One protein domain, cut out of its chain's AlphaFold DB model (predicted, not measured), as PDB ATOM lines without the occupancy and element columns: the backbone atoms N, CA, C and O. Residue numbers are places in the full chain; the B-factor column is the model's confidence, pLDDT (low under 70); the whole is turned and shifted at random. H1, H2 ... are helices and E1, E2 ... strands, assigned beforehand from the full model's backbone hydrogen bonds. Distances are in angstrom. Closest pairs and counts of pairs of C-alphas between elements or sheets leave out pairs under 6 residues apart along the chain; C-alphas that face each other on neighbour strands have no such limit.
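This is residues 3 to 101 of the 105 residues of an uncharacterized protein of Streptococcus pneumoniae (UniProt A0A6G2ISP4). A small three-stranded sheet, E1 E2 E3, packs over a long two-stranded hairpin, E4 E5, and the long helix H1, which run side by side but are shifted lengthwise. The short helix H2 turns across beside them, and the hairpin's turn, residues 43 to 46, makes one far end. The printed part has 99 residues, in the order E1 E2 E3 E4 E5 H1 H2. Both sheets, E1 - E2 - E3 and E4 - E5, are antiparallel. The class is mixed, helices and strands; the whole is loose, radius of gyration of the C-alphas 16.5 A, spanning 58 by 25 by 20 A.

E1, residues 3 to 7, E2, residues 10 to 14, and E3, residues 19 to 23, form a meander, each strand the antiparallel neighbour of the one before; N 4 and O 12 are 2.8 A apart, N 11 and O 22 2.8 A. H1, residues 68 to 90, and H2, residues 92 to 100, make two layers with this sheet, helices on one face of it. H1, at a height over the sheet of 8.0 A, lies over E1 and only just over E2, with 3 C-alphas; the closest C-alphas of E1 and H1, Val 6 and Phe 84, are 6.4 A apart. The closest C-alphas of E3 and E4, residues 29 to 42, are Val 21 and Asp 32, 5.4 A apart. E4 forms a hairpin with E5, residues 47 to 60; N 34 and O 55 are 2.8 A apart. The closest C-alphas of E5 and H1, Pro 56 and Glu 85, are 5.7 A apart. H1 and H2 are close but not clearly touching, about perpendicular at 82 degrees. In H1 and H2 every O i to N i+4 pair is within hydrogen-bond range.

E1 begins at C-alpha 3 (39.796, -36.512, -28.023), and H2 ends at C-alpha 100 (53.671, -29.712, -30.522). E4 is 38.6 A long, E5 39.9 A and H1 33.6 A.

The C-alphas farthest apart, Gly 45 and Ser 67, are 58.3 A apart. The printed part has no cut and no long link. Residues 41, 45, 48 and 65 have pLDDT under 70.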
ATOM      1  N   ILE A   3      40.699 -37.303 -28.867       91.31
ATOM      2  CA  ILE A   3      39.796 -36.512 -28.023       91.31
ATOM      3  C   ILE A   3      40.066 -36.905 -26.574       91.31
ATOM      4  O   ILE A   3      39.992 -38.086 -26.233       91.31
ATOM      5  N   ARG A   4      40.337 -35.917 -25.724       93.56
ATOM      6  CA  ARG A   4      40.497 -36.080 -24.278       93.56
ATOM      7  C   ARG A   4      39.306 -35.442 -23.576       93.56
ATOM      8  O   ARG A   4      39.027 -34.259 -23.751       93.56
ATOM      9  N   GLN A   5      38.572 -36.251 -22.820       95.31
ATOM     10  CA  GLN A   5      37.471 -35.778 -21.986       95.31
ATOM     11  C   GLN A   5      38.028 -35.054 -20.762       95.31
ATOM     12  O   GLN A   5      38.876 -35.607 -20.063       95.31
ATOM     13  N   VAL A   6      37.535 -33.841 -20.517       93.81
ATOM     14  CA  VAL A   6      37.860 -33.054 -19.322       93.81
ATOM     15  C   VAL A   6      36.745 -33.206 -18.294       93.81
ATOM     16  O   VAL A   6      37.002 -33.563 -17.151       93.81
ATOM     17  N   SER A   7      35.504 -33.015 -18.738       92.75
ATOM     18  CA  SER A   7      34.286 -33.234 -17.964       92.75
ATOM     19  C   SER A   7      33.185 -33.799 -18.866       92.75
ATOM     20  O   SER A   7      33.342 -33.905 -20.084       92.75
ATOM     21  N   ASN A   8      32.015 -34.086 -18.291       90.94
ATOM     22  CA  ASN A   8      30.848 -34.532 -19.062       90.94
ATOM     23  C   ASN A   8      30.432 -33.546 -20.171       90.94
ATOM     24  O   ASN A   8      29.810 -33.962 -21.148       90.94
ATOM     25  N   ASN A   9      30.745 -32.256 -20.015       93.62
ATOM     26  CA  ASN A   9      30.335 -31.193 -20.930       93.62
ATOM     27  C   ASN A   9      31.502 -30.555 -21.688       93.62
ATOM     28  O   ASN A   9      31.232 -29.699 -22.525       93.62
ATOM     29  N   VAL A  10      32.756 -30.920 -21.399       96.25
ATOM     30  CA  VAL A  10      33.949 -30.293 -21.980       96.25
ATOM     31  C   VAL A  10      34.966 -31.359 -22.384       96.25
ATOM     32  O   VAL A  10      35.322 -32.241 -21.604       96.25
ATOM     33  N   ALA A  11      35.475 -31.260 -23.607       96.62
ATOM     34  CA  ALA A  11      36.550 -32.095 -24.122       96.62
ATOM     35  C   ALA A  11      37.546 -31.257 -24.929       96.62
ATOM     36  O   ALA A  11      37.185 -30.243 -25.522       96.62
ATOM     37  N   ILE A  12      38.797 -31.708 -24.983       95.56
ATOM     38  CA  ILE A  12      39.830 -31.149 -25.856       95.56
ATOM     39  C   ILE A  12      40.041 -32.125 -27.010       95.56
ATOM     40  O   ILE A  12      40.165 -33.333 -26.812       95.56
ATOM     41  N   TYR A  13      40.074 -31.601 -28.224       92.94
ATOM     42  CA  TYR A  13      40.277 -32.345 -29.458       92.94
ATOM     43  C   TYR A  13      41.520 -31.837 -30.182       92.94
ATOM     44  O   TYR A  13      41.728 -30.630 -30.276       92.94
ATOM     45  N   SER A  14      42.311 -32.757 -30.737       89.62
ATOM     46  CA  SER A  14      43.410 -32.433 -31.647       89.62
ATOM     47  C   SER A  14      43.113 -32.933 -33.058       89.62
ATOM     48  O   SER A  14      42.911 -34.134 -33.281       89.62
ATOM     49  N   ASP A  15      43.142 -32.016 -34.026       82.88
ATOM     50  CA  ASP A  15      42.991 -32.322 -35.454       82.88
ATOM     51  C   ASP A  15      44.302 -32.734 -36.142       82.88
ATOM     52  O   ASP A  15      44.305 -32.983 -37.349       82.88
ATOM     53  N   GLY A  16      45.409 -32.851 -35.401       78.50
ATOM     54  CA  GLY A  16      46.730 -33.069 -35.997       78.50
ATOM     55  C   GLY A  16      47.484 -31.773 -36.318       78.50
ATOM     56  O   GLY A  16      48.598 -31.844 -36.828       78.50
ATOM     57  N   GLN A  17      46.898 -30.601 -36.061       79.62
ATOM     58  CA  GLN A  17      47.533 -29.292 -36.271       79.62
ATOM     59  C   GLN A  17      47.351 -28.347 -35.082       79.62
ATOM     60  O   GLN A  17      48.213 -27.511 -34.822       79.62
ATOM     61  N   ARG A  18      46.224 -28.444 -34.375       85.81
ATOM     62  CA  ARG A  18      45.884 -27.585 -33.241       85.81
ATOM     63  C   ARG A  18      44.994 -28.309 -32.242       85.81
ATOM     64  O   ARG A  18      44.257 -29.231 -32.595       85.81
ATOM     65  N   LEU A  19      45.024 -27.814 -31.009       91.81
ATOM     66  CA  LEU A  19      44.053 -28.169 -29.982       91.81
ATOM     67  C   LEU A  19      42.812 -27.284 -30.120       91.81
ATOM     68  O   LEU A  19      42.915 -26.101 -30.436       91.81
ATOM     69  N   GLN A  20      41.641 -27.870 -29.903       92.56
ATOM     70  CA  GLN A  20      40.347 -27.196 -29.925       92.56
ATOM     71  C   GLN A  20      39.510 -27.672 -28.741       92.56
ATOM     72  O   GLN A  20      39.552 -28.851 -28.385       92.56
ATOM     73  N   VAL A  21      38.720 -26.775 -28.156       95.38
ATOM     74  CA  VAL A  21      37.772 -27.127 -27.094       95.38
ATOM     75  C   VAL A  21      36.410 -27.430 -27.707       95.38
ATOM     76  O   VAL A  21      35.902 -26.681 -28.537       95.38
ATOM     77  N   ILE A  22      35.809 -28.535 -27.284       95.06
ATOM     78  CA  ILE A  22      34.444 -28.926 -27.618       95.06
ATOM     79  C   ILE A  22      33.646 -28.888 -26.321       95.06
ATOM     80  O   ILE A  22      34.047 -29.516 -25.340       95.06
ATOM     81  N   HIS A  23      32.518 -28.181 -26.306       95.12
ATOM     82  CA  HIS A  23      31.659 -28.145 -25.131       95.12
ATOM     83  C   HIS A  23      30.169 -28.049 -25.469       95.12
ATOM     84  O   HIS A  23      29.789 -27.584 -26.540       95.12
ATOM     85  N   ASP A  24      29.330 -28.452 -24.517       94.69
ATOM     86  CA  ASP A  24      27.867 -28.331 -24.580       94.69
ATOM     87  C   ASP A  24      27.358 -27.553 -23.358       94.69
ATOM     88  O   ASP A  24      26.872 -28.122 -22.379       94.69
ATOM     89  N   LEU A  25      27.583 -26.234 -23.374       92.25
ATOM     90  CA  LEU A  25      27.164 -25.309 -22.306       92.25
ATOM     91  C   LEU A  25      26.117 -24.290 -22.794       92.25
ATOM     92  O   LEU A  25      25.451 -23.647 -21.980       92.25
ATOM     93  N   GLY A  26      25.938 -24.180 -24.111       90.56
ATOM     94  CA  GLY A  26      25.135 -23.161 -24.788       90.56
ATOM     95  C   GLY A  26      25.993 -22.208 -25.621       90.56
ATOM     96  O   GLY A  26      27.144 -21.945 -25.276       90.56
ATOM     97  N   ASP A  27      25.410 -21.679 -26.697       90.31
ATOM     98  CA  ASP A  27      26.091 -20.821 -27.683       90.31
ATOM     99  C   ASP A  27      26.545 -19.468 -27.102       90.31
ATOM    100  O   ASP A  27      27.391 -18.779 -27.671       90.31
ATOM    101  N   GLU A  28      25.971 -19.062 -25.968       91.81
ATOM    102  CA  GLU A  28      26.342 -17.835 -25.256       91.81
ATOM    103  C   GLU A  28      27.677 -17.931 -24.495       91.81
ATOM    104  O   GLU A  28      28.249 -16.903 -24.115       91.81
ATOM    105  N   PHE A  29      28.164 -19.148 -24.241       93.31
ATOM    106  CA  PHE A  29      29.393 -19.407 -23.503       93.31
ATOM    107  C   PHE A  29      30.457 -19.888 -24.474       93.31
ATOM    108  O   PHE A  29      30.225 -20.791 -25.265       93.31
ATOM    109  N   ILE A  30      31.632 -19.284 -24.402       94.06
ATOM    110  CA  ILE A  30      32.771 -19.625 -25.243       94.06
ATOM    111  C   ILE A  30      33.855 -20.143 -24.309       94.06
ATOM    112  O   ILE A  30      34.337 -19.382 -23.463       94.06
ATOM    113  N   LEU A  31      34.221 -21.414 -24.465       95.38
ATOM    114  CA  LEU A  31      35.439 -21.980 -23.886       95.38
ATOM    115  C   LEU A  31      36.448 -22.230 -25.001       95.38
ATOM    116  O   LEU A  31      36.096 -22.789 -26.037       95.38
ATOM    117  N   ASP A  32      37.693 -21.832 -24.774       95.06
ATOM    118  CA  ASP A  32      38.780 -22.028 -25.730       95.06
ATOM    119  C   ASP A  32      40.125 -22.207 -25.010       95.06
ATOM    120  O   ASP A  32      40.218 -22.046 -23.790       95.06
ATOM    121  N   LEU A  33      41.167 -22.525 -25.772       94.50
ATOM    122  CA  LEU A  33      42.557 -22.528 -25.331       94.50
ATOM    123  C   LEU A  33      43.320 -21.438 -26.078       94.50
ATOM    124  O   LEU A  33      43.212 -21.303 -27.295       94.50
ATOM    125  N   ASN A  34      44.134 -20.686 -25.354       93.12
ATOM    126  CA  ASN A  34      45.102 -19.777 -25.940       93.12
ATOM    127  C   ASN A  34      46.514 -20.315 -25.726       93.12
ATOM    128  O   ASN A  34      46.786 -20.936 -24.705       93.12
ATOM    129  N   ILE A  35      47.414 -20.057 -26.671       89.88
ATOM    130  CA  ILE A  35      48.824 -20.437 -26.555       89.88
ATOM    131  C   ILE A  35      49.633 -19.157 -26.526       89.88
ATOM    132  O   ILE A  35      49.637 -18.390 -27.491       89.88
ATOM    133  N   ILE A  36      50.292 -18.920 -25.400       88.12
ATOM    134  CA  ILE A  36      51.120 -17.743 -25.180       88.12
ATOM    135  C   ILE A  36      52.573 -18.186 -25.182       88.12
ATOM    136  O   ILE A  36      52.948 -19.079 -24.431       88.12
ATOM    137  N   ALA A  37      53.378 -17.558 -26.034       83.56
ATOM    138  CA  ALA A  37      54.825 -17.680 -25.988       83.56
ATOM    139  C   ALA A  37      55.378 -16.539 -25.127       83.56
ATOM    140  O   ALA A  37      55.195 -15.369 -25.467       83.56
ATOM    141  N   GLU A  38      56.036 -16.879 -24.024       78.56
ATOM    142  CA  GLU A  38      56.733 -15.925 -23.164       78.56
ATOM    143  C   GLU A  38      58.245 -16.119 -23.267       78.56
ATOM    144  O   GLU A  38      58.754 -17.240 -23.264       78.56
ATOM    145  N   ASP A  39      58.976 -15.009 -23.342       75.50
ATOM    146  CA  ASP A  39      60.434 -15.020 -23.337       75.50
ATOM    147  C   ASP A  39      60.949 -15.228 -21.905       75.50
ATOM    148  O   ASP A  39      60.849 -14.340 -21.053       75.50
ATOM    149  N   ALA A  40      61.545 -16.387 -21.637       72.44
ATOM    150  CA  ALA A  40      62.182 -16.699 -20.366       72.44
ATOM    151  C   ALA A  40      63.709 -16.643 -20.495       72.44
ATOM    152  O   ALA A  40      64.306 -17.186 -21.424       72.44
ATOM    153  N   PHE A  41      64.372 -15.987 -19.542       69.81
ATOM    154  CA  PHE A  41      65.832 -15.946 -19.505       69.81
ATOM    155  C   PHE A  41      66.376 -17.198 -18.812       69.81
ATOM    156  O   PHE A  41      66.228 -17.359 -17.598       69.81
ATOM    157  N   ASN A  42      67.036 -18.070 -19.571       73.19
ATOM    158  CA  ASN A  42      67.709 -19.239 -19.027       73.19
ATOM    159  C   ASN A  42      69.034 -18.808 -18.370       73.19
ATOM    160  O   ASN A  42      69.969 -18.365 -19.043       73.19
ATOM    161  N   ILE A  43      69.109 -18.915 -17.039       71.94
ATOM    162  CA  ILE A  43      70.261 -18.461 -16.241       71.94
ATOM    163  C   ILE A  43      71.491 -19.355 -16.472       71.94
ATOM    164  O   ILE A  43      72.616 -18.854 -16.464       71.94
ATOM    165  N   ASP A  44      71.284 -20.649 -16.725       74.94
ATOM    166  CA  ASP A  44      72.358 -21.619 -16.957       74.94
ATOM    167  C   ASP A  44      72.977 -21.461 -18.352       74.94
ATOM    168  O   ASP A  44      74.194 -21.564 -18.517       74.94
ATOM    169  N   GLY A  45      72.147 -21.169 -19.358       68.25
ATOM    170  CA  GLY A  45      72.578 -20.973 -20.744       68.25
ATOM    171  C   GLY A  45      72.958 -19.535 -21.111       68.25
ATOM    172  O   GLY A  45      73.628 -19.336 -22.121       68.25
ATOM    173  N   GLN A  46      72.548 -18.536 -20.316       73.56
ATOM    174  CA  GLN A  46      72.603 -17.101 -20.653       73.56
ATOM    175  C   GLN A  46      71.920 -16.760 -21.995       73.56
ATOM    176  O   GLN A  46      72.404 -15.919 -22.755       73.56
ATOM    177  N   VAL A  47      70.800 -17.420 -22.302       71.19
ATOM    178  CA  VAL A  47      70.043 -17.266 -23.559       71.19
ATOM    179  C   VAL A  47      68.557 -17.034 -23.253       71.19
ATOM    180  O   VAL A  47      68.044 -17.527 -22.251       71.19
ATOM    181  N   LEU A  48      67.876 -16.254 -24.104       69.94
ATOM    182  CA  LEU A  48      66.414 -16.124 -24.105       69.94
ATOM    183  C   LEU A  48      65.801 -17.370 -24.761       69.94
ATOM    184  O   LEU A  48      66.106 -17.654 -25.920       69.94
ATOM    185  N   GLU A  49      64.931 -18.077 -24.051       72.88
ATOM    186  CA  GLU A  49      64.162 -19.203 -24.580       72.88
ATOM    187  C   GLU A  49      62.671 -18.862 -24.561       72.88
ATOM    188  O   GLU A  49      62.162 -18.333 -23.576       72.88
ATOM    189  N   ALA A  50      61.966 -19.167 -25.651       73.31
ATOM    190  CA  ALA A  50      60.517 -19.019 -25.701       73.31
ATOM    191  C   ALA A  50      59.864 -20.219 -25.001       73.31
ATOM    192  O   ALA A  50      59.986 -21.356 -25.466       73.31
ATOM    193  N   ILE A  51      59.166 -19.968 -23.897       79.75
ATOM    194  CA  ILE A  51      58.361 -20.964 -23.190       79.75
ATOM    195  C   ILE A  51      56.907 -20.763 -23.602       79.75
ATOM    196  O   ILE A  51      56.355 -19.674 -23.464       79.75
ATOM    197  N   ASN A  52      56.291 -21.821 -24.128       87.44
ATOM    198  CA  ASN A  52      54.871 -21.809 -24.456       87.44
ATOM    199  C   ASN A  52      54.052 -22.218 -23.229       87.44
ATOM    200  O   ASN A  52      54.370 -23.212 -22.579       87.44
ATOM    201  N   THR A  53      52.968 -21.498 -22.976       90.94
ATOM    202  CA  THR A  53      51.983 -21.767 -21.925       90.94
ATOM    203  C   THR A  53      50.609 -21.846 -22.578       90.94
ATOM    204  O   THR A  53      50.270 -21.013 -23.421       90.94
ATOM    205  N   ILE A  54      49.815 -22.850 -22.209       92.88
ATOM    206  CA  ILE A  54      48.417 -22.942 -22.631       92.88
ATOM    207  C   ILE A  54      47.553 -22.305 -21.541       92.88
ATOM    208  O   ILE A  54      47.648 -22.673 -20.373       92.88
ATOM    209  N   GLU A  55      46.707 -21.353 -21.920       94.62
ATOM    210  CA  GLU A  55      45.783 -20.679 -21.013       94.62
ATOM    211  C   GLU A  55      44.327 -20.995 -21.373       94.62
ATOM    212  O   GLU A  55      43.943 -20.888 -22.545       94.62
ATOM    213  N   PRO A  56      43.485 -21.346 -20.391       95.44
ATOM    214  CA  PRO A  56      42.065 -21.542 -20.621       95.44
ATOM    215  C   PRO A  56      41.370 -20.184 -20.790       95.44
ATOM    216  O   PRO A  56      41.584 -19.241 -20.028       95.44
ATOM    217  N   VAL A  57      40.495 -20.077 -21.785       95.25
ATOM    218  CA  VAL A  57      39.729 -18.862 -22.072       95.25
ATOM    219  C   VAL A  57      38.253 -19.122 -21.816       95.25
ATOM    220  O   VAL A  57      37.683 -20.056 -22.368       95.25
ATOM    221  N   PHE A  58      37.620 -18.238 -21.044       95.31
ATOM    222  CA  PHE A  58      36.170 -18.196 -20.880       95.31
ATOM    223  C   PHE A  58      35.623 -16.827 -21.251       95.31
ATOM    224  O   PHE A  58      36.042 -15.801 -20.706       95.31
ATOM    225  N   LYS A  59      34.665 -16.796 -22.174       94.44
ATOM    226  CA  LYS A  59      33.940 -15.577 -22.542       94.44
ATOM    227  C   LYS A  59      32.447 -15.847 -22.528       94.44
ATOM    228  O   LYS A  59      31.987 -16.924 -22.890       94.44
ATOM    229  N   VAL A  60      31.691 -14.826 -22.151       91.44
ATOM    230  CA  VAL A  60      30.232 -14.840 -22.201       91.44
ATOM    231  C   VAL A  60      29.795 -13.774 -23.193       91.44
ATOM    232  O   VAL A  60      30.145 -12.604 -23.036       91.44
ATOM    233  N   SER A  61      29.054 -14.168 -24.223       87.62
ATOM    234  CA  SER A  61      28.576 -13.273 -25.275       87.62
ATOM    235  C   SER A  61      27.074 -13.435 -25.463       87.62
ATOM    236  O   SER A  61      26.566 -14.541 -25.584       87.62
ATOM    237  N   GLY A  62      26.340 -12.321 -25.475       77.62
ATOM    238  CA  GLY A  62      24.898 -12.339 -25.745       77.62
ATOM    239  C   GLY A  62      24.024 -12.946 -24.638       77.62
ATOM    240  O   GLY A  62      22.816 -13.064 -24.826       77.62
ATOM    241  N   PHE A  63      24.588 -13.279 -23.474       80.94
ATOM    242  CA  PHE A  63      23.814 -13.779 -22.340       80.94
ATOM    243  C   PHE A  63      22.930 -12.673 -21.745       80.94
ATOM    244  O   PHE A  63      23.416 -11.635 -21.293       80.94
ATOM    245  N   CYS A  64      21.615 -12.891 -21.731       73.81
ATOM    246  CA  CYS A  64      20.641 -12.013 -21.086       73.81
ATOM    247  C   CYS A  64      19.830 -12.823 -20.075       73.81
ATOM    248  O   CYS A  64      18.938 -13.565 -20.480       73.81
ATOM    249  N   SER A  65      20.086 -12.652 -18.773       69.50
ATOM    250  CA  SER A  65      19.276 -13.312 -17.745       69.50
ATOM    251  C   SER A  65      17.877 -12.693 -17.718       69.50
ATOM    252  O   SER A  65      17.691 -11.576 -17.228       69.50
ATOM    253  N   ARG A  66      16.886 -13.394 -18.266       70.44
ATOM    254  CA  ARG A  66      15.475 -12.985 -18.209       70.44
ATOM    255  C   ARG A  66      14.720 -13.725 -17.105       70.44
ATOM    256  O   ARG A  66      13.606 -13.331 -16.769       70.44
ATOM    257  N   SER A  67      15.326 -14.760 -16.524       73.75
ATOM    258  CA  SER A  67      14.744 -15.613 -15.491       73.75
ATOM    259  C   SER A  67      15.796 -16.144 -14.502       73.75
ATOM    260  O   SER A  67      17.002 -16.033 -14.722       73.75
ATOM    261  N   GLY A  68      15.340 -16.747 -13.396       72.38
ATOM    262  CA  GLY A  68      16.226 -17.438 -12.449       72.38
ATOM    263  C   GLY A  68      16.899 -18.681 -13.046       72.38
ATOM    264  O   GLY A  68      18.019 -19.006 -12.666       72.38
ATOM    265  N   GLU A  69      16.259 -19.333 -14.017       76.81
ATOM    266  CA  GLU A  69      16.808 -20.483 -14.748       76.81
ATOM    267  C   GLU A  69      18.063 -20.107 -15.547       76.81
ATOM    268  O   GLU A  69      19.058 -20.833 -15.520       76.81
ATOM    269  N   ASP A  70      18.082 -18.916 -16.149       80.06
ATOM    270  CA  ASP A  70      19.263 -18.409 -16.858       80.06
ATOM    271  C   ASP A  70      20.462 -18.271 -15.906       80.06
ATOM    272  O   ASP A  70      21.583 -18.658 -16.235       80.06
ATOM    273  N   MET A  71      20.229 -17.798 -14.677       86.94
ATOM    274  CA  MET A  71      21.284 -17.680 -13.664       86.94
ATOM    275  C   MET A  71      21.839 -19.043 -13.231       86.94
ATOM    276  O   MET A  71      23.028 -19.147 -12.920       86.94
ATOM    277  N   HIS A  72      21.016 -20.096 -13.240       89.25
ATOM    278  CA  HIS A  72      21.489 -21.461 -13.002       89.25
ATOM    279  C   HIS A  72      22.409 -21.945 -14.128       89.25
ATOM    280  O   HIS A  72      23.445 -22.538 -13.830       89.25
ATOM    281  N   ARG A  73      22.086 -21.638 -15.393       89.56
ATOM    282  CA  ARG A  73      22.932 -21.977 -16.553       89.56
ATOM    283  C   ARG A  73      24.282 -21.267 -16.500       89.56
ATOM    284  O   ARG A  73      25.309 -21.921 -16.636       89.56
ATOM    285  N   LEU A  74      24.298 -19.965 -16.198       91.56
ATOM    286  CA  LEU A  74      25.548 -19.218 -16.016       91.56
ATOM    287  C   LEU A  74      26.400 -19.808 -14.886       91.56
ATOM    288  O   LEU A  74      27.599 -20.015 -15.051       91.56
ATOM    289  N   ARG A  75      25.784 -20.112 -13.737       92.75
ATOM    290  CA  ARG A  75      26.495 -20.732 -12.614       92.75
ATOM    291  C   ARG A  75      27.085 -22.087 -13.003       92.75
ATOM    292  O   ARG A  75      28.207 -22.386 -12.611       92.75
ATOM    293  N   TRP A  76      26.338 -22.893 -13.754       93.19
ATOM    294  CA  TRP A  76      26.814 -24.177 -14.254       93.19
ATOM    295  C   TRP A  76      28.002 -24.014 -15.209       93.19
ATOM    296  O   TRP A  76      29.020 -24.670 -15.010       93.19
ATOM    297  N   ALA A  77      27.928 -23.086 -16.167       93.38
ATOM    298  CA  ALA A  77      29.024 -22.803 -17.093       93.38
ATOM    299  C   ALA A  77      30.309 -22.363 -16.366       93.38
ATOM    300  O   ALA A  77      31.392 -22.822 -16.709       93.38
ATOM    301  N   ILE A  78      30.190 -21.543 -15.314       94.31
ATOM    302  CA  ILE A  78      31.336 -21.133 -14.484       94.31
ATOM    303  C   ILE A  78      31.972 -22.335 -13.774       94.31
ATOM    304  O   ILE A  78      33.192 -22.443 -13.744       94.31
ATOM    305  N   LEU A  79      31.171 -23.247 -13.215       95.69
ATOM    306  CA  LEU A  79      31.699 -24.451 -12.557       95.69
ATOM    307  C   LEU A  79      32.433 -25.359 -13.549       95.69
ATOM    308  O   LEU A  79      33.497 -25.880 -13.232       95.69
ATOM    309  N   GLN A  80      31.885 -25.516 -14.754       95.19
ATOM    310  CA  GLN A  80      32.529 -26.286 -15.816       95.19
ATOM    311  C   GLN A  80      33.830 -25.625 -16.289       95.19
ATOM    312  O   GLN A  80      34.809 -26.322 -16.536       95.19
ATOM    313  N   PHE A  81      33.883 -24.291 -16.336       95.75
ATOM    314  CA  PHE A  81      35.129 -23.579 -16.607       95.75
ATOM    315  C   PHE A  81      36.182 -23.791 -15.511       95.75
ATOM    316  O   PHE A  81      37.342 -23.987 -15.838       95.75
ATOM    317  N   GLN A  82      35.803 -23.805 -14.230       96.25
ATOM    318  CA  GLN A  82      36.751 -24.067 -13.136       96.25
ATOM    319  C   GLN A  82      37.365 -25.468 -13.224       96.25
ATOM    320  O   GLN A  82      38.563 -25.637 -13.014       96.25
ATOM    321  N   GLU A  83      36.555 -26.475 -13.555       96.31
ATOM    322  CA  GLU A  83      37.033 -27.843 -13.782       96.31
ATOM    323  C   GLU A  83      37.981 -27.906 -14.988       96.31
ATOM    324  O   GLU A  83      39.044 -28.522 -14.921       96.31
ATOM    325  N   PHE A  84      37.634 -27.197 -16.064       96.88
ATOM    326  CA  PHE A  84      38.472 -27.075 -17.251       96.88
ATOM    327  C   PHE A  84      39.804 -26.363 -16.976       96.88
ATOM    328  O   PHE A  84      40.854 -26.847 -17.391       96.88
ATOM    329  N   GLU A  85      39.784 -25.251 -16.243       97.00
ATOM    330  CA  GLU A  85      40.978 -24.504 -15.843       97.00
ATOM    331  C   GLU A  85      41.909 -25.364 -14.985       97.00
ATOM    332  O   GLU A  85      43.115 -25.412 -15.235       97.00
ATOM    333  N   GLN A  86      41.355 -26.097 -14.016       97.19
ATOM    334  CA  GLN A  86      42.134 -27.016 -13.192       97.19
ATOM    335  C   GLN A  86      42.785 -28.113 -14.042       97.19
ATOM    336  O   GLN A  86      43.973 -28.379 -13.880       97.19
ATOM    337  N   TYR A  87      42.045 -28.697 -14.988       96.88
ATOM    338  CA  TYR A  87      42.592 -29.695 -15.905       96.88
ATOM    339  C   TYR A  87      43.755 -29.135 -16.737       96.88
ATOM    340  O   TYR A  87      44.798 -29.775 -16.839       96.88
ATOM    341  N   VAL A  88      43.614 -27.939 -17.318       96.06
ATOM    342  CA  VAL A  88      44.697 -27.327 -18.109       96.06
ATOM    343  C   VAL A  88      45.952 -27.132 -17.255       96.06
ATOM    344  O   VAL A  88      47.043 -27.476 -17.697       96.06
ATOM    345  N   ASN A  89      45.800 -26.674 -16.011       95.25
ATOM    346  CA  ASN A  89      46.923 -26.509 -15.090       95.25
ATOM    347  C   ASN A  89      47.583 -27.845 -14.709       95.25
ATOM    348  O   ASN A  89      48.811 -27.944 -14.713       95.25
ATOM    349  N   ASP A  90      46.788 -28.873 -14.409       96.88
ATOM    350  CA  ASP A  90      47.291 -30.183 -13.980       96.88
ATOM    351  C   ASP A  90      48.002 -30.937 -15.116       96.88
ATOM    352  O   ASP A  90      48.973 -31.656 -14.874       96.88
ATOM    353  N   TYR A  91      47.550 -30.750 -16.361       95.25
ATOM    354  CA  TYR A  91      48.052 -31.447 -17.550       95.25
ATOM    355  C   TYR A  91      48.849 -30.540 -18.499       95.25
ATOM    356  O   TYR A  91      49.054 -30.893 -19.658       95.25
ATOM    357  N   GLN A  92      49.345 -29.393 -18.028       93.06
ATOM    358  CA  GLN A  92      49.960 -28.363 -18.873       93.06
ATOM    359  C   GLN A  92      51.083 -28.891 -19.778       93.06
ATOM    360  O   GLN A  92      51.089 -28.649 -20.984       93.06
ATOM    361  N   ALA A  93      52.030 -29.643 -19.209       92.00
ATOM    362  CA  ALA A  93      53.164 -30.186 -19.957       92.00
ATOM    363  C   ALA A  93      52.723 -31.194 -21.031       92.00
ATOM    364  O   ALA A  93      53.240 -31.186 -22.142       92.00
ATOM    365  N   ASP A  94      51.740 -32.028 -20.702       92.88
ATOM    366  CA  ASP A  94      51.176 -33.042 -21.593       92.88
ATOM    367  C   ASP A  94      50.317 -32.410 -22.705       92.88
ATOM    368  O   ASP A  94      50.394 -32.821 -23.858       92.88
ATOM    369  N   LEU A  95      49.567 -31.344 -22.410       92.94
ATOM    370  CA  LEU A  95      48.850 -30.566 -23.424       92.94
ATOM    371  C   LEU A  95      49.806 -29.827 -24.370       92.94
ATOM    372  O   LEU A  95      49.542 -29.764 -25.570       92.94
ATOM    373  N   LEU A  96      50.912 -29.283 -23.857       91.75
ATOM    374  CA  LEU A  96      51.943 -28.643 -24.679       91.75
ATOM    375  C   LEU A  96      52.642 -29.648 -25.593       91.75
ATOM    376  O   LEU A  96      52.821 -29.355 -26.775       91.75
ATOM    377  N   ASP A  97      52.996 -30.820 -25.070       89.94
ATOM    378  CA  ASP A  97      53.559 -31.912 -25.867       89.94
ATOM    379  C   ASP A  97      52.572 -32.352 -26.952       89.94
ATOM    380  O   ASP A  97      52.911 -32.392 -28.133       89.94
ATOM    381  N   TRP A  98      51.304 -32.543 -26.584       90.44
ATOM    382  CA  TRP A  98      50.257 -32.923 -27.527       90.44
ATOM    383  C   TRP A  98      49.985 -31.852 -28.591       90.44
ATOM    384  O   TRP A  98      49.663 -32.176 -29.734       90.44
ATOM    385  N   TRP A  99      50.131 -30.571 -28.250       88.38
ATOM    386  CA  TRP A  99      50.040 -29.479 -29.216       88.38
ATOM    387  C   TRP A  99      51.231 -29.458 -30.187       88.38
ATOM    388  O   TRP A  99      51.031 -29.236 -31.382       88.38
ATOM    389  N   GLN A 100      52.453 -29.699 -29.700       86.88
ATOM    390  CA  GLN A 100      53.671 -29.712 -30.522       86.88
ATOM    391  C   GLN A 100      53.785 -30.974 -31.382       86.88
ATOM    392  O   GLN A 100      54.288 -30.911 -32.505       86.88
ATOM    393  N   ASN A 101      53.292 -32.103 -30.873       85.00
ATOM    394  CA  ASN A 101      53.303 -33.397 -31.537       85.00
ATOM    395  C   ASN A 101      51.890 -34.010 -31.621       85.00
ATOM    396  O   ASN A 101      51.588 -35.037 -31.006       85.00
TER     397      ASN A 101